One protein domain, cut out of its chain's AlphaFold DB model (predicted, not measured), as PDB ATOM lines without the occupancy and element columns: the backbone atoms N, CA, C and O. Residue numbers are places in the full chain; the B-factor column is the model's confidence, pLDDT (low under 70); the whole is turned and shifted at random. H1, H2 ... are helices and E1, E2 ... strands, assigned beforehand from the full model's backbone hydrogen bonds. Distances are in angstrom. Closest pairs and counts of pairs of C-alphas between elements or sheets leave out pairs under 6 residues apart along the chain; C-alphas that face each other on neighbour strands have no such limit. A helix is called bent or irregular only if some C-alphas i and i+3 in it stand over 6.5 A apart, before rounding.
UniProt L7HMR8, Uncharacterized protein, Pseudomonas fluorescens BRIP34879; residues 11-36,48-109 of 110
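AT A GLANCE: This is residues 11 to 36 and 48 to 109 of the 110 residues of an uncharacterized protein of Pseudomonas fluorescens BRIP34879 (UniProt L7HMR8). A strongly twisted antiparallel sheet of four strands, E4 E3 E5 E6, has the helix H2 over one face, and a separate, bent two-stranded hairpin, E1 and E2, comes near its edge strand E6 at Tyr 103, away from H2. The short helix H1 only grazes the sheet. The printed part has 88 residues, with two named helices and six named strands in the order E1 E2 H1 E3 E4 H2 E5 E6; the class is mixed, helices and strands. It is compact, with a radius of gyration of the C-alphas of 12.9 A, and spans 37 by 32 by 22 A.

IN THESE COORDINATES: E1, residues 11 to 18, begins at C-alpha 11 (62.522, 28.651, -13.679), is 20.0 A long and bends by 51 degrees at residue 14. E2, residues 26 to 33, is 21.8 A long and bends by 51 degrees at residue 29. H1 is residues 48 to 51. E3, residues 54 to 60, is 19.7 A long, and E4, residues 66 to 73, is 20.6 A. H2, residues 74 to 85, starts at C-alpha 74 (56.166, 44.772, -30.231) and is 17.1 A long; it is irregular, with C-alphas 75 and 78 at 7.8 A. E5, residues 92 to 97, is 17.0 A long. E6, residues 103 to 108, is 15.1 A long and ends at C-alpha 108 (44.203, 46.247, -18.077).

HOW THE PARTS SIT: In the larger sheet E4 and E6 are edge strands. E4 and E3 form a hairpin, with N 55 and O 72 at 2.8 A. E3 and E5 are antiparallel, with N 58 and O 94 at 2.9 A. E5 and E6 form a hairpin, with N 95 and O 105 at 2.8 A. H2 is on this sheet, two layers with the helix on one face; its closest C-alphas to E3 are Leu 54 and Gly 74, 6.0 A. E4, H2 and E5 make a split strand-helix-strand unit, two strands running the same way with E3 between them, and its crossover is right-handed. H1 touches H2 with residues 74 to 77 of H2 alone, closest at the C-alphas of Arg 51 and Gly 74, 3.9 A. E1 and E2 form a hairpin, with N 13 and O 30 at 3.0 A. The closest C-alphas of E2 and E6 are Ile 30 and Tyr 103, 6.3 A. E1 and H2 are apart, as are E2 and H2. In H2, 5 of 8 O i to N i+4 pairs are within hydrogen-bond range; H1 is too short for such a pair.

THE WHOLE: The C-alphas farthest apart are those of Trp 35 and Asn 87, 38.1 A. Residues 37 to 47 are not printed, and C-alphas 36 and 48 are 16.2 A apart across the cut. Of the links that are printed whole, none is long. The mean pLDDT of the printed part is 96.8, and no printed residue is under 70.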
ATOM      1  N   LEU A  11      63.522  29.631 -14.070       95.75
ATOM      2  CA  LEU A  11      62.522  28.651 -13.679       95.75
ATOM      3  C   LEU A  11      61.560  28.444 -14.847       95.75
ATOM      4  O   LEU A  11      60.952  29.404 -15.327       95.75
ATOM      5  N   LEU A  12      61.417  27.196 -15.288       96.06
ATOM      6  CA  LEU A  12      60.398  26.779 -16.247       96.06
ATOM      7  C   LEU A  12      59.198  26.227 -15.479       96.06
ATOM      8  O   LEU A  12      59.307  25.203 -14.810       96.06
ATOM      9  N   LEU A  13      58.060  26.909 -15.579       96.19
ATOM     10  CA  LEU A  13      56.852  26.591 -14.818       96.19
ATOM     11  C   LEU A  13      55.646  26.462 -15.750       96.19
ATOM     12  O   LEU A  13      55.579  27.130 -16.782       96.19
ATOM     13  N   ASN A  14      54.663  25.639 -15.371       97.56
ATOM     14  CA  ASN A  14      53.334  25.686 -15.980       97.56
ATOM     15  C   ASN A  14      52.486  26.724 -15.237       97.56
ATOM     16  O   ASN A  14      52.324  26.633 -14.021       97.56
ATOM     17  N   HIS A  15      51.961  27.708 -15.961       96.88
ATOM     18  CA  HIS A  15      51.189  28.804 -15.391       96.88
ATOM     19  C   HIS A  15      49.807  28.887 -16.033       96.88
ATOM     20  O   HIS A  15      49.684  28.872 -17.258       96.88
ATOM     21  N   VAL A  16      48.772  28.981 -15.197       98.12
ATOM     22  CA  VAL A  16      47.388  29.215 -15.619       98.12
ATOM     23  C   VAL A  16      47.198  30.718 -15.802       98.12
ATOM     24  O   VAL A  16      46.954  31.424 -14.827       98.12
ATOM     25  N   SER A  17      47.331  31.210 -17.034       96.94
ATOM     26  CA  SER A  17      47.158  32.637 -17.325       96.94
ATOM     27  C   SER A  17      45.700  33.021 -17.565       96.94
ATOM     28  O   SER A  17      45.336  34.161 -17.314       96.94
ATOM     29  N   GLN A  18      44.860  32.087 -18.025       97.81
ATOM     30  CA  GLN A  18      43.422  32.307 -18.201       97.81
ATOM     31  C   GLN A  18      42.634  31.283 -17.372       97.81
ATOM     32  O   GLN A  18      42.448  30.153 -17.831       97.81
ATOM     33  N   PRO A  19      42.216  31.623 -16.136       97.69
ATOM     34  CA  PRO A  19      41.556  30.685 -15.231       97.69
ATOM     35  C   PRO A  19      40.038  30.583 -15.431       97.69
ATOM     36  O   PRO A  19      39.436  29.687 -14.835       97.69
ATOM     37  N   ALA A  20      39.429  31.474 -16.223       97.88
ATOM     38  CA  ALA A  20      37.982  31.520 -16.426       97.88
ATOM     39  C   ALA A  20      37.423  30.163 -16.885       97.88
ATOM     40  O   ALA A  20      38.059  29.444 -17.659       97.88
ATOM     41  N   ASN A  21      36.226  29.801 -16.413       97.44
ATOM     42  CA  ASN A  21      35.561  28.550 -16.786       97.44
ATOM     43  C   ASN A  21      34.857  28.679 -18.148       97.44
ATOM     44  O   ASN A  21      33.642  28.537 -18.260       97.44
ATOM     45  N   THR A  22      35.641  28.991 -19.176       97.56
ATOM     46  CA  THR A  22      35.208  29.147 -20.565       97.56
ATOM     47  C   THR A  22      36.017  28.199 -21.457       97.56
ATOM     48  O   THR A  22      37.046  27.665 -21.021       97.56
ATOM     49  N   PRO A  23      35.631  28.000 -22.732       98.00
ATOM     50  CA  PRO A  23      36.459  27.258 -23.688       98.00
ATOM     51  C   PRO A  23      37.874  27.837 -23.878       98.00
ATOM     52  O   PRO A  23      38.736  27.162 -24.433       98.00
ATOM     53  N   TYR A  24      38.124  29.067 -23.414       97.75
ATOM     54  CA  TYR A  24      39.416  29.743 -23.506       97.75
ATOM     55  C   TYR A  24      40.310  29.566 -22.273       97.75
ATOM     56  O   TYR A  24      41.392  30.159 -22.232       97.75
ATOM     57  N   ARG A  25      39.911  28.753 -21.281       98.06
ATOM     58  CA  ARG A  25      40.770  28.399 -20.142       98.06
ATOM     59  C   ARG A  25      42.129  27.907 -20.641       98.06
ATOM     60  O   ARG A  25      42.199  26.951 -21.410       98.06
ATOM     61  N   ALA A  26      43.214  28.527 -20.184       96.81
ATOM     62  CA  ALA A  26      44.545  28.244 -20.706       96.81
ATOM     63  C   ALA A  26      45.610  28.196 -19.610       96.81
ATOM     64  O   ALA A  26      45.696  29.074 -18.747       96.81
ATOM     65  N   SER A  27      46.471  27.182 -19.710       97.50
ATOM     66  CA  SER A  27      47.755  27.136 -19.024       97.50
ATOM     67  C   SER A  27      48.867  26.751 -19.990       97.50
ATOM     68  O   SER A  27      48.669  25.960 -20.916       97.50
ATOM     69  N   HIS A  28      50.044  27.341 -19.812       96.75
ATOM     70  CA  HIS A  28      51.189  27.053 -20.666       96.75
ATOM     71  C   HIS A  28      52.517  27.265 -19.941       96.75
ATOM     72  O   HIS A  28      52.560  27.771 -18.818       96.75
ATOM     73  N   ALA A  29      53.605  26.853 -20.591       96.69
ATOM     74  CA  ALA A  29      54.955  27.096 -20.114       96.69
ATOM     75  C   ALA A  29      55.273  28.600 -20.068       96.69
ATOM     76  O   ALA A  29      55.047  29.319 -21.049       96.69
ATOM     77  N   ILE A  30      55.851  29.044 -18.951       95.81
ATOM     78  CA  ILE A  30      56.476  30.360 -18.791       95.81
ATOM     79  C   ILE A  30      57.893  30.212 -18.234       95.81
ATOM     80  O   ILE A  30      58.199  29.248 -17.529       95.81
ATOM     81  N   PHE A  31      58.736  31.200 -18.528       94.06
ATOM     82  CA  PHE A  31      60.084  31.314 -17.979       94.06
ATOM     83  C   PHE A  31      60.150  32.506 -17.030       94.06
ATOM     84  O   PHE A  31      59.824  33.628 -17.418       94.06
ATOM     85  N   ILE A  32      60.603  32.274 -15.801       94.69
ATOM     86  CA  ILE A  32      60.810  33.323 -14.801       94.69
ATOM     87  C   ILE A  32      62.287  33.355 -14.425       94.69
ATOM     88  O   ILE A  32      62.902  32.318 -14.200       94.69
ATOM     89  N   ARG A  33      62.877  34.547 -14.335       94.75
ATOM     90  CA  ARG A  33      64.235  34.700 -13.796       94.75
ATOM     91  C   ARG A  33      64.227  34.302 -12.323       94.75
ATOM     92  O   ARG A  33      63.474  34.892 -11.558       94.75
ATOM     93  N   GLU A  34      65.082  33.362 -11.930       93.56
ATOM     94  CA  GLU A  34      65.101  32.800 -10.567       93.56
ATOM     95  C   GLU A  34      65.248  33.877  -9.476       93.56
ATOM     96  O   GLU A  34      64.630  33.805  -8.423       93.56
ATOM     97  N   TRP A  35      65.993  34.942  -9.777       90.25
ATOM     98  CA  TRP A  35      66.263  36.059  -8.866       90.25
ATOM     99  C   TRP A  35      65.226  37.192  -8.925       90.25
ATOM    100  O   TRP A  35      65.430  38.248  -8.323       90.25
ATOM    101  N   ALA A  36      64.154  37.048  -9.707       91.06
ATOM    102  CA  ALA A  36      63.118  38.069  -9.788       91.06
ATOM    103  C   ALA A  36      62.270  38.060  -8.510       91.06
ATOM    104  O   ALA A  36      61.530  37.121  -8.246       91.06
ATOM    105  N   GLU A  48      60.791  46.374 -22.710       94.69
ATOM    106  CA  GLU A  48      61.699  46.072 -23.829       94.69
ATOM    107  C   GLU A  48      61.631  44.607 -24.293       94.69
ATOM    108  O   GLU A  48      61.698  44.308 -25.481       94.69
ATOM    109  N   SER A  49      61.407  43.666 -23.369       93.62
ATOM    110  CA  SER A  49      61.230  42.257 -23.729       93.62
ATOM    111  C   SER A  49      60.026  42.023 -24.653       93.62
ATOM    112  O   SER A  49      60.061  41.128 -25.488       93.62
ATOM    113  N   MET A  50      58.957  42.810 -24.559       95.56
ATOM    114  CA  MET A  50      57.845  42.720 -25.507       95.56
ATOM    115  C   MET A  50      58.171  43.438 -26.824       95.56
ATOM    116  O   MET A  50      57.861  42.902 -27.884       95.56
ATOM    117  N   ARG A  51      58.869  44.584 -26.776       95.81
ATOM    118  CA  ARG A  51      59.217  45.408 -27.953       95.81
ATOM    119  C   ARG A  51      59.913  44.644 -29.070       95.81
ATOM    120  O   ARG A  51      59.603  44.845 -30.240       95.81
ATOM    121  N   ILE A  52      60.832  43.760 -28.702       95.19
ATOM    122  CA  ILE A  52      61.703  43.049 -29.645       95.19
ATOM    123  C   ILE A  52      61.095  41.748 -30.196       95.19
ATOM    124  O   ILE A  52      61.797  40.960 -30.832       95.19
ATOM    125  N   ARG A  53      59.821  41.459 -29.901       95.50
ATOM    126  CA  ARG A  53      59.168  40.186 -30.235       95.50
ATOM    127  C   ARG A  53      57.929  40.410 -31.099       95.50
ATOM    128  O   ARG A  53      57.265  41.436 -31.007       95.50
ATOM    129  N   LEU A  54      57.598  39.398 -31.901       97.69
ATOM    130  CA  LEU A  54      56.274  39.256 -32.500       97.69
ATOM    131  C   LEU A  54      55.323  38.713 -31.429       97.69
ATOM    132  O   LEU A  54      55.596  37.668 -30.823       97.69
ATOM    133  N   LEU A  55      54.221  39.413 -31.191       98.25
ATOM    134  CA  LEU A  55      53.300  39.157 -30.091       98.25
ATOM    135  C   LEU A  55      51.921  38.771 -30.621       98.25
ATOM    136  O   LEU A  55      51.458  39.319 -31.613       98.25
ATOM    137  N   SER A  56      51.262  37.838 -29.939       98.38
ATOM    138  CA  SER A  56      49.834  37.566 -30.097       98.38
ATOM    139  C   SER A  56      49.091  38.269 -28.968       98.38
ATOM    140  O   SER A  56      49.325  37.965 -27.795       98.38
ATOM    141  N   LEU A  57      48.217  39.205 -29.327       98.62
ATOM    142  CA  LEU A  57      47.333  39.911 -28.410       98.62
ATOM    143  C   LEU A  57      45.952  39.267 -28.476       98.62
ATOM    144  O   LEU A  57      45.477  38.921 -29.556       98.62
ATOM    145  N   ARG A  58      45.326  39.066 -27.319       98.62
ATOM    146  CA  ARG A  58      44.025  38.402 -27.192       98.62
ATOM    147  C   ARG A  58      43.165  39.189 -26.218       98.62
ATOM    148  O   ARG A  58      43.502  39.251 -25.038       98.62
ATOM    149  N   ALA A  59      42.097  39.786 -26.720       98.75
ATOM    150  CA  ALA A  59      41.151  40.574 -25.953       98.75
ATOM    151  C   ALA A  59      40.052  39.679 -25.384       98.75
ATOM    152  O   ALA A  59      39.430  38.900 -26.112       98.75
ATOM    153  N   PHE A  60      39.807  39.810 -24.086       98.81
ATOM    154  CA  PHE A  60      38.796  39.060 -23.359       98.81
ATOM    155  C   PHE A  60      37.790  39.998 -22.711       98.81
ATOM    156  O   PHE A  60      38.149  41.096 -22.293       98.81
ATOM    157  N   THR A  61      36.555  39.538 -22.575       98.62
ATOM    158  CA  THR A  61      35.571  40.084 -21.635       98.62
ATOM    159  C   THR A  61      35.968  39.828 -20.179       98.62
ATOM    160  O   THR A  61      36.839  38.999 -19.887       98.62
ATOM    161  N   ASP A  62      35.264  40.466 -19.240       97.88
ATOM    162  CA  ASP A  62      35.433  40.234 -17.799       97.88
ATOM    163  C   ASP A  62      35.124  38.787 -17.370       97.88
ATOM    164  O   ASP A  62      35.756  38.269 -16.448       97.88
ATOM    165  N   ASP A  63      34.213  38.091 -18.062       97.81
ATOM    166  CA  ASP A  63      33.910  36.669 -17.834       97.81
ATOM    167  C   ASP A  63      34.875  35.709 -18.562       97.81
ATOM    168  O   ASP A  63      34.780  34.490 -18.411       97.81
ATOM    169  N   GLY A  64      35.862  36.238 -19.294       98.25
ATOM    170  CA  GLY A  64      36.941  35.461 -19.909       98.25
ATOM    171  C   GLY A  64      36.591  34.809 -21.246       98.25
ATOM    172  O   GLY A  64      37.194  33.794 -21.615       98.25
ATOM    173  N   MET A  65      35.644  35.383 -21.988       98.50
ATOM    174  CA  MET A  65      35.371  35.051 -23.387       98.50
ATOM    175  C   MET A  65      36.243  35.900 -24.312       98.50
ATOM    176  O   MET A  65      36.363  37.105 -24.129       98.50
ATOM    177  N   MET A  66      36.882  35.276 -25.302       98.44
ATOM    178  CA  MET A  66      37.705  36.005 -26.270       98.44
ATOM    179  C   MET A  66      36.811  36.726 -27.283       98.44
ATOM    180  O   MET A  66      35.968  36.085 -27.907       98.44
ATOM    181  N   LEU A  67      37.020  38.031 -27.461       98.56
ATOM    182  CA  LEU A  67      36.276  38.860 -28.421       98.56
ATOM    183  C   LEU A  67      37.085  39.210 -29.665       98.56
ATOM    184  O   LEU A  67      36.531  39.311 -30.755       98.56
ATOM    185  N   ASP A  68      38.386  39.418 -29.495       98.62
ATOM    186  CA  ASP A  68      39.286  39.825 -30.569       98.62
ATOM    187  C   ASP A  68      40.675  39.226 -30.326       98.62
ATOM    188  O   ASP A  68      41.068  38.931 -29.192       98.62
ATOM    189  N   ALA A  69      41.427  39.032 -31.399       98.25
ATOM    190  CA  ALA A  69      42.810  38.610 -31.345       98.25
ATOM    191  C   ALA A  69      43.560  39.127 -32.568       98.25
ATOM    192  O   ALA A  69      43.031  39.155 -33.676       98.25
ATOM    193  N   ASP A  70      44.822  39.490 -32.368       98.31
ATOM    194  CA  ASP A  70      45.680  39.947 -33.454       98.31
ATOM    195  C   ASP A  70      47.146  39.600 -33.192       98.31
ATOM    196  O   ASP A  70      47.531  39.174 -32.095       98.31
ATOM    197  N   ILE A  71      47.970  39.784 -34.215       97.81
ATOM    198  CA  ILE A  71      49.419  39.692 -34.139       97.81
ATOM    199  C   ILE A  71      50.008  41.080 -34.380       97.81
ATOM    200  O   ILE A  71      49.633  41.772 -35.321       97.81
ATOM    201  N   ALA A  72      50.970  41.467 -33.549       97.56
ATOM    202  CA  ALA A  72      51.683  42.727 -33.692       97.56
ATOM    203  C   ALA A  72      53.181  42.533 -33.482       97.56
ATOM    204  O   ALA A  72      53.606  41.770 -32.608       97.56
ATOM    205  N   ASP A  73      53.990  43.277 -34.232       97.56
ATOM    206  CA  ASP A  73      55.349  43.571 -33.789       97.56
ATOM    207  C   ASP A  73      55.282  44.384 -32.491       97.56
ATOM    208  O   ASP A  73      54.437  45.271 -32.345       97.56
ATOM    209  N   GLY A  74      56.181  44.116 -31.542       95.75
ATOM    210  CA  GLY A  74      56.166  44.772 -30.231       95.75
ATOM    211  C   GLY A  74      56.277  46.303 -30.273       95.75
ATOM    212  O   GLY A  74      55.851  46.981 -29.339       95.75
ATOM    213  N   VAL A  75      56.805  46.870 -31.360       96.88
ATOM    214  CA  VAL A  75      56.851  48.327 -31.598       96.88
ATOM    215  C   VAL A  75      55.497  48.931 -31.986       96.88
ATOM    216  O   VAL A  75      55.316  50.135 -31.864       96.88
ATOM    217  N   ALA A  76      54.554  48.111 -32.453       95.69
ATOM    218  CA  ALA A  76      53.211  48.519 -32.868       95.69
ATOM    219  C   ALA A  76      52.123  48.065 -31.875       95.69
ATOM    220  O   ALA A  76      50.930  48.172 -32.167       95.69
ATOM    221  N   MET A  77      52.524  47.536 -30.714       95.62
ATOM    222  CA  MET A  77      51.623  46.899 -29.756       95.62
ATOM    223  C   MET A  77      50.542  47.861 -29.247       95.62
ATOM    224  O   MET A  77      49.375  47.483 -29.182       95.62
ATOM    225  N   GLU A  78      50.899  49.105 -28.933       96.44
ATOM    226  CA  GLU A  78      49.975  50.101 -28.383       96.44
ATOM    227  C   GLU A  78      48.832  50.414 -29.338       96.44
ATOM    228  O   GLU A  78      47.689  50.517 -28.905       96.44
ATOM    229  N   THR A  79      49.105  50.495 -30.641       97.00
ATOM    230  CA  THR A  79      48.067  50.720 -31.653       97.00
ATOM    231  C   THR A  79      47.009  49.618 -31.608       97.00
ATOM    232  O   THR A  79      45.811  49.900 -31.666       97.00
ATOM    233  N   VAL A  80      47.433  48.359 -31.462       97.94
ATOM    234  CA  VAL A  80      46.518  47.213 -31.364       97.94
ATOM    235  C   VAL A  80      45.773  47.216 -30.031       97.94
ATOM    236  O   VAL A  80      44.566  46.993 -30.016       97.94
ATOM    237  N   VAL A  81      46.454  47.535 -28.928       97.94
ATOM    238  CA  VAL A  81      45.840  47.662 -27.596       97.94
ATOM    239  C   VAL A  81      44.744  48.732 -27.593       97.94
ATOM    240  O   VAL A  81      43.625  48.454 -27.167       97.94
ATOM    241  N   ILE A  82      45.028  49.922 -28.131       97.56
ATOM    242  CA  ILE A  82      44.064  51.027 -28.244       97.56
ATOM    243  C   ILE A  82      42.862  50.603 -29.095       97.56
ATOM    244  O   ILE A  82      41.720  50.835 -28.701       97.56
ATOM    245  N   ARG A  83      43.098  49.938 -30.235       98.12
ATOM    246  CA  ARG A  83      42.022  49.425 -31.097       98.12
ATOM    247  C   ARG A  83      41.139  48.415 -30.364       98.12
ATOM    248  O   ARG A  83      39.921  48.526 -30.433       98.12
ATOM    249  N   MET A  84      41.734  47.437 -29.682       98.50
ATOM    250  CA  MET A  84      40.992  46.409 -28.945       98.50
ATOM    251  C   MET A  84      40.156  47.032 -27.825       98.50
ATOM    252  O   MET A  84      38.970  46.732 -27.701       98.50
ATOM    253  N   PHE A  85      40.733  47.955 -27.054       98.44
ATOM    254  CA  PHE A  85      40.020  48.623 -25.967       98.44
ATOM    255  C   PHE A  85      38.983  49.656 -26.417       98.44
ATOM    256  O   PHE A  85      38.169  50.062 -25.582       98.44
ATOM    257  N   ALA A  86      38.954  50.039 -27.700       98.25
ATOM    258  CA  ALA A  86      37.858  50.821 -28.270       98.25
ATOM    259  C   ALA A  86      36.519  50.060 -28.226       98.25
ATOM    260  O   ALA A  86      35.462  50.691 -28.248       98.25
ATOM    261  N   ASN A  87      36.548  48.724 -28.120       98.38
ATOM    262  CA  ASN A  87      35.379  47.949 -27.728       98.38
ATOM    263  C   ASN A  87      35.228  47.973 -26.189       98.38
ATOM    264  O   ASN A  87      36.086  47.428 -25.486       98.38
ATOM    265  N   PRO A  88      34.144  48.561 -25.642       98.00
ATOM    266  CA  PRO A  88      33.930  48.628 -24.198       98.00
ATOM    267  C   PRO A  88      33.694  47.257 -23.543       98.00
ATOM    268  O   PRO A  88      33.881  47.146 -22.337       98.00
ATOM    269  N   GLU A  89      33.327  46.219 -24.302       98.44
ATOM    270  CA  GLU A  89      33.130  44.858 -23.773       98.44
ATOM    271  C   GLU A  89      34.447  44.121 -23.491       98.44
ATOM    272  O   GLU A  89      34.463  43.129 -22.765       98.44
ATOM    273  N   VAL A  90      35.566  44.585 -24.057       98.75
ATOM    274  CA  VAL A  90      36.889  44.029 -23.753       98.75
ATOM    275  C   VAL A  90      37.263  44.462 -22.344       98.75
ATOM    276  O   VAL A  90      37.481  45.647 -22.139       98.75
ATOM    277  N   GLY A  91      37.371  43.538 -21.396       98.31
ATOM    278  CA  GLY A  91      37.816  43.783 -20.022       98.31
ATOM    279  C   GLY A  91      39.338  43.859 -19.890       98.31
ATOM    280  O   GLY A  91      39.865  44.770 -19.258       98.31
ATOM    281  N   TYR A  92      40.061  42.940 -20.539       98.69
ATOM    282  CA  TYR A  92      41.527  42.868 -20.488       98.69
ATOM    283  C   TYR A  92      42.118  42.218 -21.739       98.69
ATOM    284  O   TYR A  92      41.430  41.542 -22.507       98.69
ATOM    285  N   ILE A  93      43.423  42.397 -21.936       98.75
ATOM    286  CA  ILE A  93      44.167  41.818 -23.057       98.75
ATOM    287  C   ILE A  93      45.304  40.956 -22.518       98.75
ATOM    288  O   ILE A  93      46.104  41.402 -21.699       98.75
ATOM    289  N   HIS A  94      45.418  39.721 -22.998       98.56
ATOM    290  CA  HIS A  94      46.615  38.909 -22.791       98.56
ATOM    291  C   HIS A  94      47.588  39.071 -23.949       98.56
ATOM    292  O   HIS A  94      47.202  39.048 -25.118       98.56
ATOM    293  N   VAL A  95      48.869  39.142 -23.607       98.25
ATOM    294  CA  VAL A  95      49.987  39.157 -24.542       98.25
ATOM    295  C   VAL A  95      50.717  37.822 -24.455       98.25
ATOM    296  O   VAL A  95      51.073  37.354 -23.371       98.25
ATOM    297  N   HIS A  96      50.979  37.219 -25.607       98.06
ATOM    298  CA  HIS A  96      51.728  35.975 -25.748       98.06
ATOM    299  C   HIS A  96      52.868  36.146 -26.755       98.06
ATOM    300  O   HIS A  96      52.742  36.892 -27.724       98.06
ATOM    301  N   ASN A  97      53.963  35.404 -26.585       96.38
ATOM    302  CA  ASN A  97      54.985  35.290 -27.629       96.38
ATOM    303  C   ASN A  97      54.388  34.531 -28.825       96.38
ATOM    304  O   ASN A  97      54.005  33.372 -28.669       96.38
ATOM    305  N   ALA A  98      54.308  35.154 -30.007       94.38
ATOM    306  CA  ALA A  98      53.474  34.663 -31.114       94.38
ATOM    307  C   ALA A  98      53.791  33.223 -31.551       94.38
ATOM    308  O   ALA A  98      52.880  32.457 -31.847       94.38
ATOM    309  N   LYS A  99      55.075  32.840 -31.574       91.44
ATOM    310  CA  LYS A  99      55.503  31.513 -32.050       91.44
ATOM    311  C   LYS A  99      55.311  30.424 -30.996       91.44
ATOM    312  O   LYS A  99      54.676  29.415 -31.264       91.44
ATOM    313  N   GLN A 100      55.882  30.610 -29.807       89.56
ATOM    314  CA  GLN A 100      55.863  29.596 -28.748       89.56
ATOM    315  C   GLN A 100      54.541  29.573 -27.972       89.56
ATOM    316  O   GLN A 100      54.272  28.612 -27.266       89.56
ATOM    317  N   GLY A 101      53.728  30.629 -28.049       90.88
ATOM    318  CA  GLY A 101      52.458  30.738 -27.328       90.88
ATOM    319  C   GLY A 101      52.596  31.001 -25.823       90.88
ATOM    320  O   GLY A 101      51.581  31.172 -25.144       90.88
ATOM    321  N   CYS A 102      53.824  31.073 -25.295       94.31
ATOM    322  CA  CYS A 102      54.096  31.407 -23.898       94.31
ATOM    323  C   CYS A 102      53.438  32.732 -23.517       94.31
ATOM    324  O   CYS A 102      53.581  33.731 -24.226       94.31
ATOM    325  N   TYR A 103      52.746  32.730 -22.380       97.25
ATOM    326  CA  TYR A 103      52.177  33.935 -21.795       97.25
ATOM    327  C   TYR A 103      53.289  34.925 -21.431       97.25
ATOM    328  O   TYR A 103      54.328  34.534 -20.895       97.25
ATOM    329  N   SER A 104      53.071  36.194 -21.765       96.44
ATOM    330  CA  SER A 104      54.039  37.282 -21.616       96.44
ATOM    331  C   SER A 104      53.569  38.300 -20.575       96.44
ATOM    332  O   SER A 104      54.357  38.743 -19.742       96.44
ATOM    333  N   GLY A 105      52.274  38.626 -20.568       96.75
ATOM    334  CA  GLY A 105      51.675  39.532 -19.592       96.75
ATOM    335  C   GLY A 105      50.207  39.824 -19.888       96.75
ATOM    336  O   GLY A 105      49.670  39.383 -20.907       96.75
ATOM    337  N   ARG A 106      49.575  40.578 -18.990       97.62
ATOM    338  CA  ARG A 106      48.201  41.067 -19.106       97.62
ATOM    339  C   ARG A 106      48.224  42.589 -19.098       97.62
ATOM    340  O   ARG A 106      49.077  43.185 -18.446       97.62
ATOM    341  N   ILE A 107      47.313  43.174 -19.859       98.25
ATOM    342  CA  ILE A 107      47.087  44.607 -19.954       98.25
ATOM    343  C   ILE A 107      45.646  44.851 -19.525       98.25
ATOM    344  O   ILE A 107      44.723  44.223 -20.053       98.25
ATOM    345  N   ASP A 108      45.481  45.772 -18.591       97.62
ATOM    346  CA  ASP A 108      44.203  46.247 -18.077       97.62
ATOM    347  C   ASP A 108      44.059  47.741 -18.402       97.62
ATOM    348  O   ASP A 108      45.043  48.413 -18.726       97.62
ATOM    349  N   ARG A 109      42.833  48.270 -18.341       94.00
ATOM    350  CA  ARG A 109      42.635  49.728 -18.343       94.00
ATOM    351  C   ARG A 109      43.091  50.304 -16.996       94.00
ATOM    352  O   ARG A 109      42.974  49.622 -15.979       94.00
TER     353      ARG A 109